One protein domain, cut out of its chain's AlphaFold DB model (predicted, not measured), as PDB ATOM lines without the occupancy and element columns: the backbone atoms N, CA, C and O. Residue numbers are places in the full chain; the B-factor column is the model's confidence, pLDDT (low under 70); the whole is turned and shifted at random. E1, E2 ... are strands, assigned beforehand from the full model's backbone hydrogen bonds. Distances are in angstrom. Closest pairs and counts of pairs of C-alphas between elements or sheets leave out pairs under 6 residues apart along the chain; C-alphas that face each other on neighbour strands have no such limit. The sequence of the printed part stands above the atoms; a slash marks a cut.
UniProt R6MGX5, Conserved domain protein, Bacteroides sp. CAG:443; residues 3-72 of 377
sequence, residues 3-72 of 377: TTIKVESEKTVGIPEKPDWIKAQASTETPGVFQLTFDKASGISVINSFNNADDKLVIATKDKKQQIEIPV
ATOM      1  N   THR A   3     -10.382  48.575  45.567       80.56
ATOM      2  CA  THR A   3      -9.849  47.938  44.358       80.56
ATOM      3  C   THR A   3     -10.995  47.762  43.377       80.56
ATOM      4  O   THR A   3     -12.025  47.194  43.735       80.56
ATOM      5  N   THR A   4     -10.840  48.239  42.147       84.31
ATOM      6  CA  THR A   4     -11.871  48.113  41.108       84.31
ATOM      7  C   THR A   4     -11.469  47.033  40.119       84.31
ATOM      8  O   THR A   4     -10.384  47.094  39.543       84.31
ATOM      9  N   ILE A   5     -12.360  46.070  39.887       85.00
ATOM     10  CA  ILE A   5     -12.216  45.062  38.837       85.00
ATOM     11  C   ILE A   5     -13.227  45.372  37.739       85.00
ATOM     12  O   ILE A   5     -14.427  45.487  37.998       85.00
ATOM     13  N   LYS A   6     -12.744  45.475  36.500       87.00
ATOM     14  CA  LYS A   6     -13.581  45.559  35.303       87.00
ATOM     15  C   LYS A   6     -13.453  44.259  34.522       87.00
ATOM     16  O   LYS A   6     -12.347  43.861  34.169       87.00
ATOM     17  N   VAL A   7     -14.585  43.616  34.256       83.19
ATOM     18  CA  VAL A   7     -14.659  42.380  33.478       83.19
ATOM     19  C   VAL A   7     -15.345  42.672  32.157       83.19
ATOM     20  O   VAL A   7     -16.495  43.109  32.126       83.19
ATOM     21  N   GLU A   8     -14.645  42.400  31.063       82.50
ATOM     22  CA  GLU A   8     -15.198  42.498  29.718       82.50
ATOM     23  C   GLU A   8     -15.668  41.110  29.279       82.50
ATOM     24  O   GLU A   8     -14.895  40.156  29.224       82.50
ATOM     25  N   SER A   9     -16.974  40.979  29.048       75.38
ATOM     26  CA  SER A   9     -17.617  39.710  28.718       75.38
ATOM     27  C   SER A   9     -18.885  39.963  27.909       75.38
ATOM     28  O   SER A   9     -19.667  40.855  28.229       75.38
ATOM     29  N   GLU A  10     -19.128  39.129  26.897       79.81
ATOM     30  CA  GLU A  10     -20.378  39.125  26.119       79.81
ATOM     31  C   GLU A  10     -21.588  38.652  26.945       79.81
ATOM     32  O   GLU A  10     -22.742  38.833  26.557       79.81
ATOM     33  N   LYS A  11     -21.331  38.027  28.098       82.44
ATOM     34  CA  LYS A  11     -22.343  37.525  29.031       82.44
ATOM     35  C   LYS A  11     -22.263  38.257  30.361       82.44
ATOM     36  O   LYS A  11     -21.180  38.608  30.823       82.44
ATOM     37  N   THR A  12     -23.404  38.392  31.032       86.44
ATOM     38  CA  THR A  12     -23.453  38.904  32.405       86.44
ATOM     39  C   THR A  12     -22.691  37.982  33.357       86.44
ATOM     40  O   THR A  12     -22.958  36.776  33.423       86.44
ATOM     41  N   VAL A  13     -21.772  38.572  34.116       90.06
ATOM     42  CA  VAL A  13     -20.935  37.902  35.116       90.06
ATOM     43  C   VAL A  13     -21.231  38.421  36.524       90.06
ATOM     44  O   VAL A  13     -21.791  39.505  36.689       90.06
ATOM     45  N   GLY A  14     -20.853  37.643  37.533       90.94
ATOM     46  CA  GLY A  14     -20.898  38.005  38.949       90.94
ATOM     47  C   GLY A  14     -19.715  37.412  39.713       90.94
ATOM     48  O   GLY A  14     -18.907  36.690  39.131       90.94
ATOM     49  N   ILE A  15     -19.650  37.689  41.019       93.19
ATOM     50  CA  ILE A  15     -18.651  37.125  41.939       93.19
ATOM     51  C   ILE A  15     -19.358  36.134  42.881       93.19
ATOM     52  O   ILE A  15     -19.818  36.540  43.950       93.19
ATOM     53  N   PRO A  16     -19.571  34.865  42.470       91.31
ATOM     54  CA  PRO A  16     -20.264  33.870  43.293       91.31
ATOM     55  C   PRO A  16     -19.468  33.393  44.514       91.31
ATOM     56  O   PRO A  16     -20.075  32.880  45.448       91.31
ATOM     57  N   GLU A  17     -18.143  33.528  44.497       93.94
ATOM     58  CA  GLU A  17     -17.251  33.102  45.574       93.94
ATOM     59  C   GLU A  17     -16.149  34.148  45.748       93.94
ATOM     60  O   GLU A  17     -15.624  34.702  44.780       93.94
ATOM     61  N   LYS A  18     -15.859  34.461  47.005       93.38
ATOM     62  CA  LYS A  18     -14.855  35.426  47.446       93.38
ATOM     63  C   LYS A  18     -14.502  35.096  48.900       93.38
ATOM     64  O   LYS A  18     -15.365  34.547  49.592       93.38
ATOM     65  N   PRO A  19     -13.333  35.510  49.404       92.25
ATOM     66  CA  PRO A  19     -13.045  35.398  50.823       92.25
ATOM     67  C   PRO A  19     -14.008  36.242  51.666       92.25
ATOM     68  O   PRO A  19     -14.535  37.271  51.214       92.25
ATOM     69  N   ASP A  20     -14.201  35.841  52.919       90.75
ATOM     70  CA  ASP A  20     -15.108  36.518  53.855       90.75
ATOM     71  C   ASP A  20     -14.630  37.928  54.236       90.75
ATOM     72  O   ASP A  20     -15.433  38.788  54.593       90.75
ATOM     73  N   TRP A  21     -13.334  38.207  54.078       90.38
ATOM     74  CA  TRP A  21     -12.731  39.522  54.300       90.38
ATOM     75  C   TRP A  21     -12.846  40.481  53.110       90.38
ATOM     76  O   TRP A  21     -12.453  41.643  53.221       90.38
ATOM     77  N   ILE A  22     -13.428  40.044  51.989       91.12
ATOM     78  CA  ILE A  22     -13.738  40.906  50.843       91.12
ATOM     79  C   ILE A  22     -15.244  41.147  50.775       91.12
ATOM     80  O   ILE A  22     -16.052  40.220  50.762       91.12
ATOM     81  N   LYS A  23     -15.641  42.406  50.617       91.31
ATOM     82  CA  LYS A  23     -16.957  42.815  50.121       91.31
ATOM     83  C   LYS A  23     -16.842  43.156  48.643       91.31
ATOM     84  O   LYS A  23     -15.945  43.891  48.247       91.31
ATOM     85  N   ALA A  24     -17.765  42.641  47.840       91.69
ATOM     86  CA  ALA A  24     -17.852  42.945  46.420       91.69
ATOM     87  C   ALA A  24     -19.193  43.615  46.128       91.69
ATOM     88  O   ALA A  24     -20.248  43.051  46.425       91.69
ATOM     89  N   GLN A  25     -19.150  44.806  45.542       90.12
ATOM     90  CA  GLN A  25     -20.332  45.533  45.103       90.12
ATOM     91  C   GLN A  25     -20.296  45.668  43.583       90.12
ATOM     92  O   GLN A  25     -19.352  46.221  43.025       90.12
ATOM     93  N   ALA A  26     -21.317  45.146  42.905       88.25
ATOM     94  CA  ALA A  26     -21.479  45.364  41.473       88.25
ATOM     95  C   ALA A  26     -21.899  46.818  41.215       88.25
ATOM     96  O   ALA A  26     -22.752  47.354  41.927       88.25
ATOM     97  N   SER A  27     -21.320  47.441  40.190       84.81
ATOM     98  CA  SER A  27     -21.760  48.754  39.727       84.81
ATOM     99  C   SER A  27     -23.200  48.672  39.224       84.81
ATOM    100  O   SER A  27     -23.550  47.793  38.433       84.81
ATOM    101  N   THR A  28     -24.033  49.609  39.669       83.12
ATOM    102  CA  THR A  28     -25.402  49.774  39.167       83.12
ATOM    103  C   THR A  28     -25.440  50.438  37.793       83.12
ATOM    104  O   THR A  28     -26.451  50.344  37.104       83.12
ATOM    105  N   GLU A  29     -24.354  51.102  37.392       84.81
ATOM    106  CA  GLU A  29     -24.266  51.879  36.152       84.81
ATOM    107  C   GLU A  29     -23.596  51.098  35.019       84.81
ATOM    108  O   GLU A  29     -23.952  51.263  33.856       84.81
ATOM    109  N   THR A  30     -22.617  50.243  35.337       83.62
ATOM    110  CA  THR A  30     -21.820  49.519  34.333       83.62
ATOM    111  C   THR A  30     -21.778  48.015  34.633       83.62
ATOM    112  O   THR A  30     -21.079  47.595  35.560       83.62
ATOM    113  N   PRO A  31     -22.481  47.174  33.848       84.38
ATOM    114  CA  PRO A  31     -22.409  45.720  33.983       84.38
ATOM    115  C   PRO A  31     -20.966  45.202  33.892       84.38
ATOM    116  O   PRO A  31     -20.199  45.639  33.039       84.38
ATOM    117  N   GLY A  32     -20.600  44.255  34.760       83.81
ATOM    118  CA  GLY A  32     -19.253  43.665  34.786       83.81
ATOM    119  C   GLY A  32     -18.198  44.476  35.548       83.81
ATOM    120  O   GLY A  32     -17.052  44.038  35.628       83.81
ATOM    121  N   VAL A  33     -18.557  45.621  36.140       88.94
ATOM    122  CA  VAL A  33     -17.679  46.375  37.048       88.94
ATOM    123  C   VAL A  33     -18.007  46.028  38.496       88.94
ATOM    124  O   VAL A  33     -19.162  46.116  38.915       88.94
ATOM    125  N   PHE A  34     -16.982  45.672  39.268       90.69
ATOM    126  CA  PHE A  34     -17.087  45.338  40.685       90.69
ATOM    127  C   PHE A  34     -16.111  46.178  41.503       90.69
ATOM    128  O   PHE A  34     -14.918  46.239  41.201       90.69
ATOM    129  N   GLN A  35     -16.613  46.789  42.568       91.12
ATOM    130  CA  GLN A  35     -15.796  47.444  43.577       91.12
ATOM    131  C   GLN A  35     -15.562  46.473  44.731       91.12
ATOM    132  O   GLN A  35     -16.510  46.006  45.370       91.12
ATOM    133  N   LEU A  36     -14.295  46.168  44.991       91.06
ATOM    134  CA  LEU A  36     -13.865  45.364  46.123       91.06
ATOM    135  C   LEU A  36     -13.477  46.271  47.290       91.06
ATOM    136  O   LEU A  36     -12.747  47.255  47.135       91.06
ATOM    137  N   THR A  37     -13.971  45.919  48.471       89.06
ATOM    138  CA  THR A  37     -13.685  46.591  49.740       89.06
ATOM    139  C   THR A  37     -13.264  45.575  50.782       89.06
ATOM    140  O   THR A  37     -13.758  44.451  50.789       89.06
ATOM    141  N   PHE A  38     -12.373  45.974  51.685       87.44
ATOM    142  CA  PHE A  38     -12.069  45.160  52.853       87.44
ATOM    143  C   PHE A  38     -13.277  45.145  53.795       87.44
ATOM    144  O   PHE A  38     -13.785  46.207  54.182       87.44
ATOM    145  N   ASP A  39     -13.730  43.957  54.186       87.50
ATOM    146  CA  ASP A  39     -14.787  43.827  55.175       87.50
ATOM    147  C   ASP A  39     -14.229  43.981  56.591       87.50
ATOM    148  O   ASP A  39     -13.688  43.045  57.180       87.50
ATOM    149  N   LYS A  40     -14.420  45.167  57.175       80.00
ATOM    150  CA  LYS A  40     -14.027  45.459  58.563       80.00
ATOM    151  C   LYS A  40     -14.721  44.562  59.599       80.00
ATOM    152  O   LYS A  40     -14.237  44.475  60.721       80.00
ATOM    153  N   ALA A  41     -15.835  43.911  59.252       84.12
ATOM    154  CA  ALA A  41     -16.538  42.989  60.143       84.12
ATOM    155  C   ALA A  41     -15.951  41.564  60.140       84.12
ATOM    156  O   ALA A  41     -16.360  40.751  60.962       84.12
ATOM    157  N   SER A  42     -14.993  41.261  59.256       82.69
ATOM    158  CA  SER A  42     -14.392  39.921  59.131       82.69
ATOM    159  C   SER A  42     -13.544  39.491  60.333       82.69
ATOM    160  O   SER A  42     -13.187  38.323  60.443       82.69
ATOM    161  N   GLY A  43     -13.184  40.423  61.220       80.69
ATOM    162  CA  GLY A  43     -12.268  40.167  62.335       80.69
ATOM    163  C   GLY A  43     -10.799  40.026  61.918       80.69
ATOM    164  O   GLY A  43      -9.941  39.882  62.786       80.69
ATOM    165  N   ILE A  44     -10.490  40.104  60.618       84.19
ATOM    166  CA  ILE A  44      -9.117  40.089  60.115       84.19
ATOM    167  C   ILE A  44      -8.487  41.477  60.270       84.19
ATOM    168  O   ILE A  44      -9.117  42.508  60.024       84.19
ATOM    169  N   SER A  45      -7.218  41.502  60.679       82.25
ATOM    170  CA  SER A  45      -6.449  42.738  60.813       82.25
ATOM    171  C   SER A  45      -6.205  43.385  59.449       82.25
ATOM    172  O   SER A  45      -5.546  42.805  58.593       82.25
ATOM    173  N   VAL A  46      -6.668  44.628  59.281       78.69
ATOM    174  CA  VAL A  46      -6.327  45.496  58.131       78.69
ATOM    175  C   VAL A  46      -4.884  46.004  58.173       78.69
ATOM    176  O   VAL A  46      -4.399  46.622  57.234       78.69
ATOM    177  N   ILE A  47      -4.192  45.798  59.290       84.62
ATOM    178  CA  ILE A  47      -2.838  46.313  59.485       84.62
ATOM    179  C   ILE A  47      -1.809  45.327  58.926       84.62
ATOM    180  O   ILE A  47      -0.805  45.737  58.344       84.62
ATOM    181  N   ASN A  48      -2.067  44.026  59.063       84.06
ATOM    182  CA  ASN A  48      -1.105  42.982  58.724       84.06
ATOM    183  C   ASN A  48      -1.341  42.472  57.308       84.06
ATOM    184  O   ASN A  48      -2.477  42.349  56.860       84.06
ATOM    185  N   SER A  49      -0.254  42.158  56.608       84.88
ATOM    186  CA  SER A  49      -0.347  41.490  55.306       84.88
ATOM    187  C   SER A  49      -0.503  39.992  55.514       84.88
ATOM    188  O   SER A  49       0.092  39.436  56.436       84.88
ATOM    189  N   PHE A  50      -1.294  39.345  54.671       86.06
ATOM    190  CA  PHE A  50      -1.495  37.902  54.735       86.06
ATOM    191  C   PHE A  50      -1.802  37.334  53.353       86.06
ATOM    192  O   PHE A  50      -2.325  38.011  52.463       86.06
ATOM    193  N   ASN A  51      -1.458  36.063  53.185       87.50
ATOM    194  CA  ASN A  51      -1.722  35.302  51.979       87.50
ATOM    195  C   ASN A  51      -2.141  33.887  52.389       87.50
ATOM    196  O   ASN A  51      -1.312  33.127  52.891       87.50
ATOM    197  N   ASN A  52      -3.416  33.556  52.199       87.00
ATOM    198  CA  ASN A  52      -3.926  32.210  52.433       87.00
ATOM    199  C   ASN A  52      -4.049  31.506  51.083       87.00
ATOM    200  O   ASN A  52      -4.679  32.032  50.172       87.00
ATOM    201  N   ALA A  53      -3.481  30.307  50.962       87.19
ATOM    202  CA  ALA A  53      -3.446  29.581  49.691       87.19
ATOM    203  C   ALA A  53      -4.842  29.288  49.105       87.19
ATOM    204  O   ALA A  53      -4.980  29.183  47.888       87.19
ATOM    205  N   ASP A  54      -5.859  29.186  49.962       88.75
ATOM    206  CA  ASP A  54      -7.241  28.896  49.575       88.75
ATOM    207  C   ASP A  54      -8.065  30.160  49.260       88.75
ATOM    208  O   ASP A  54      -9.170  30.055  48.723       88.75
ATOM    209  N   ASP A  55      -7.549  31.358  49.566       91.56
ATOM    210  CA  ASP A  55      -8.272  32.608  49.329       91.56
ATOM    211  C   ASP A  55      -8.292  32.944  47.832       91.56
ATOM    212  O   ASP A  55      -7.280  33.277  47.205       91.56
ATOM    213  N   LYS A  56      -9.494  32.898  47.249       93.75
ATOM    214  CA  LYS A  56      -9.720  33.187  45.832       93.75
ATOM    215  C   LYS A  56     -11.003  33.962  45.585       93.75
ATOM    216  O   LYS A  56     -12.009  33.797  46.271       93.75
ATOM    217  N   LEU A  57     -10.971  34.796  44.553       94.31
ATOM    218  CA  LEU A  57     -12.130  35.471  43.996       94.31
ATOM    219  C   LEU A  57     -12.531  34.765  42.702       94.31
ATOM    220  O   LEU A  57     -11.743  34.685  41.759       94.31
ATOM    221  N   VAL A  58     -13.756  34.254  42.649       94.81
ATOM    222  CA  VAL A  58     -14.283  33.581  41.460       94.81
ATOM    223  C   VAL A  58     -15.194  34.541  40.724       94.81
ATOM    224  O   VAL A  58     -16.161  35.038  41.296       94.81
ATOM    225  N   ILE A  59     -14.913  34.776  39.446       93.19
ATOM    226  CA  ILE A  59     -15.777  35.527  38.531       93.19
ATOM    227  C   ILE A  59     -16.419  34.519  37.592       93.19
ATOM    228  O   ILE A  59     -15.707  33.789  36.907       93.19
ATOM    229  N   ALA A  60     -17.747  34.470  37.532       93.12
ATOM    230  CA  ALA A  60     -18.443  33.497  36.693       93.12
ATOM    231  C   ALA A  60     -19.675  34.074  36.000       93.12
ATOM    232  O   ALA A  60     -20.319  35.003  36.494       93.12
ATOM    233  N   THR A  61     -20.041  33.478  34.865       90.44
ATOM    234  CA  THR A  61     -21.346  33.699  34.234       90.44
ATOM    235  C   THR A  61     -22.474  33.185  35.128       90.44
ATOM    236  O   THR A  61     -22.279  32.297  35.958       90.44
ATOM    237  N   LYS A  62     -23.695  33.708  34.950       84.81
ATOM    238  CA  LYS A  62     -24.864  33.307  35.762       84.81
ATOM    239  C   LYS A  62     -25.152  31.796  35.726       84.81
ATOM    240  O   LYS A  62     -25.641  31.243  36.706       84.81
ATOM    241  N   ASP A  63     -24.845  31.136  34.610       87.19
ATOM    242  CA  ASP A  63     -24.979  29.685  34.420       87.19
ATOM    243  C   ASP A  63     -23.752  28.878  34.886       87.19
ATOM    244  O   ASP A  63     -23.749  27.655  34.753       87.19
ATOM    245  N   LYS A  64     -22.716  29.550  35.412       84.81
ATOM    246  CA  LYS A  64     -21.430  28.992  35.866       84.81
ATOM    247  C   LYS A  64     -20.669  28.174  34.812       84.81
ATOM    248  O   LYS A  64     -19.775  27.409  35.157       84.81
ATOM    249  N   LYS A  65     -20.990  28.324  33.521       88.06
ATOM    250  CA  LYS A  65     -20.288  27.605  32.440       88.06
ATOM    251  C   LYS A  65     -18.932  28.212  32.095       88.06
ATOM    252  O   LYS A  65     -18.086  27.522  31.537       88.06
ATOM    253  N   GLN A  66     -18.747  29.497  32.378       89.62
ATOM    254  CA  GLN A  66     -17.475  30.193  32.233       89.62
ATOM    255  C   GLN A  66     -17.130  30.794  33.590       89.62
ATOM    256  O   GLN A  66     -17.926  31.559  34.138       89.62
ATOM    257  N   GLN A  67     -15.970  30.422  34.126       93.19
ATOM    258  CA  GLN A  67     -15.469  30.928  35.396       93.19
ATOM    259  C   GLN A  67     -13.966  31.193  35.324       93.19
ATOM    260  O   GLN A  67     -13.244  30.505  34.603       93.19
ATOM    261  N   ILE A  68     -13.522  32.187  36.083       91.94
ATOM    262  CA  ILE A  68     -12.120  32.531  36.302       91.94
ATOM    263  C   ILE A  68     -11.912  32.568  37.811       91.94
ATOM    264  O   ILE A  68     -12.693  33.197  38.523       91.94
ATOM    265  N   GLU A  69     -10.863  31.902  38.277       93.94
ATOM    266  CA  GLU A  69     -10.432  31.949  39.671       93.94
ATOM    267  C   GLU A  69      -9.201  32.847  39.769       93.94
ATOM    268  O   GLU A  69      -8.238  32.680  39.019       93.94
ATOM    269  N   ILE A  70      -9.255  33.820  40.671       91.81
ATOM    270  CA  ILE A  70      -8.188  34.787  40.903       91.81
ATOM    271  C   ILE A  70      -7.699  34.569  42.336       91.81
ATOM    272  O   ILE A  70      -8.475  34.830  43.257       91.81
ATOM    273  N   PRO A  71      -6.463  34.091  42.561       91.31
ATOM    274  CA  PRO A  71      -5.905  34.043  43.905       91.31
ATOM    275  C   PRO A  71      -5.790  35.467  44.454       91.31
ATOM    276  O   PRO A  71      -5.430  36.392  43.718       91.31
ATOM    277  N   VAL A  72      -6.114  35.653  45.731       90.19
ATOM    278  CA  VAL A  72      -6.093  36.977  46.359       90.19
ATOM    279  C   VAL A  72      -5.276  36.963  47.642       90.19
ATOM    280  O   VAL A  72      -5.438  36.108  48.503       90.19
TER     281      VAL A  72
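AT A GLANCE: This is residues 3 to 72 of the 377 residues of the protein "Conserved domain protein" of Bacteroides sp. CAG:443 (UniProt R6MGX5). What does the model look like? Two small three-stranded sheets, E2 E5 E6 and E1 E4 E3, are partly face to face as a loose wedge-shaped sandwich, nearest each other at E2 and E3 and more open at E6 and E1. A long loop, residues 39 to 55, lies at one end and leads from one sheet to the other. What is it made of? The printed part has 70 residues with no named helix and six named strands, in the order E1 E2 E3 E4 E5 E6; both sheets are antiparallel, and the class is all strand, though 31 of the 70 residues are in named elements. How large is it? It is only just compact, close to loose, with a radius of gyration of the C-alphas of 12.8 A and spans of 38 by 26 by 15 A.

IN THESE COORDINATES: Where is the first sheet? E5 is residues 56 to 61, 16.4 A long, from C-alpha 56 at (-9.720, 33.187, 45.832). E2 is residues 13 to 17, and E6 is residues 67 to 71, ending with C-alpha 71 at (-5.905, 34.043, 43.905). Where is the second? E4 is residues 33 to 38, 16.8 A long. E1 is residues 3 to 6, beginning with C-alpha 3 at (-9.849, 47.938, 44.358), and E3 is residues 22 to 26.

HOW THE PARTS SIT: How is the sheet E2 E5 E6 paired? E5 is the inner strand, antiparallel to E2 at 143 degrees, with N 14 and O 60 2.9 A apart, within hydrogen-bond range. E5 and E6 form a hairpin at 166 degrees, with N 57 and O 70 2.8 A apart. How is E1 E4 E3 paired? E4 is the inner strand, antiparallel to E1 at 160 degrees, with N 5 and O 34 2.9 A apart, within hydrogen-bond range. E3 and E4 form a hairpin at 154 degrees, with N 23 and O 37 2.8 A apart. Where do the sheets come near? The closest C-alphas of E2 and E3 are those of Ile 15 and Ala 24, 7.4 A apart. E1 and E6 are apart, and E2 and E4 are only just apart, at 8.4 A.

THE WHOLE: How far does it reach? The two C-alphas farthest apart are those of Glu 10 and Ile 47, 38.4 A. Which link is long? That from E4 to E5, with 17 residues; the links E2 to E3 and E5 to E6 are tight. Is anything cut or uncertain? The printed part has no cut, its mean pLDDT is 87.7, and no printed residue is under 70.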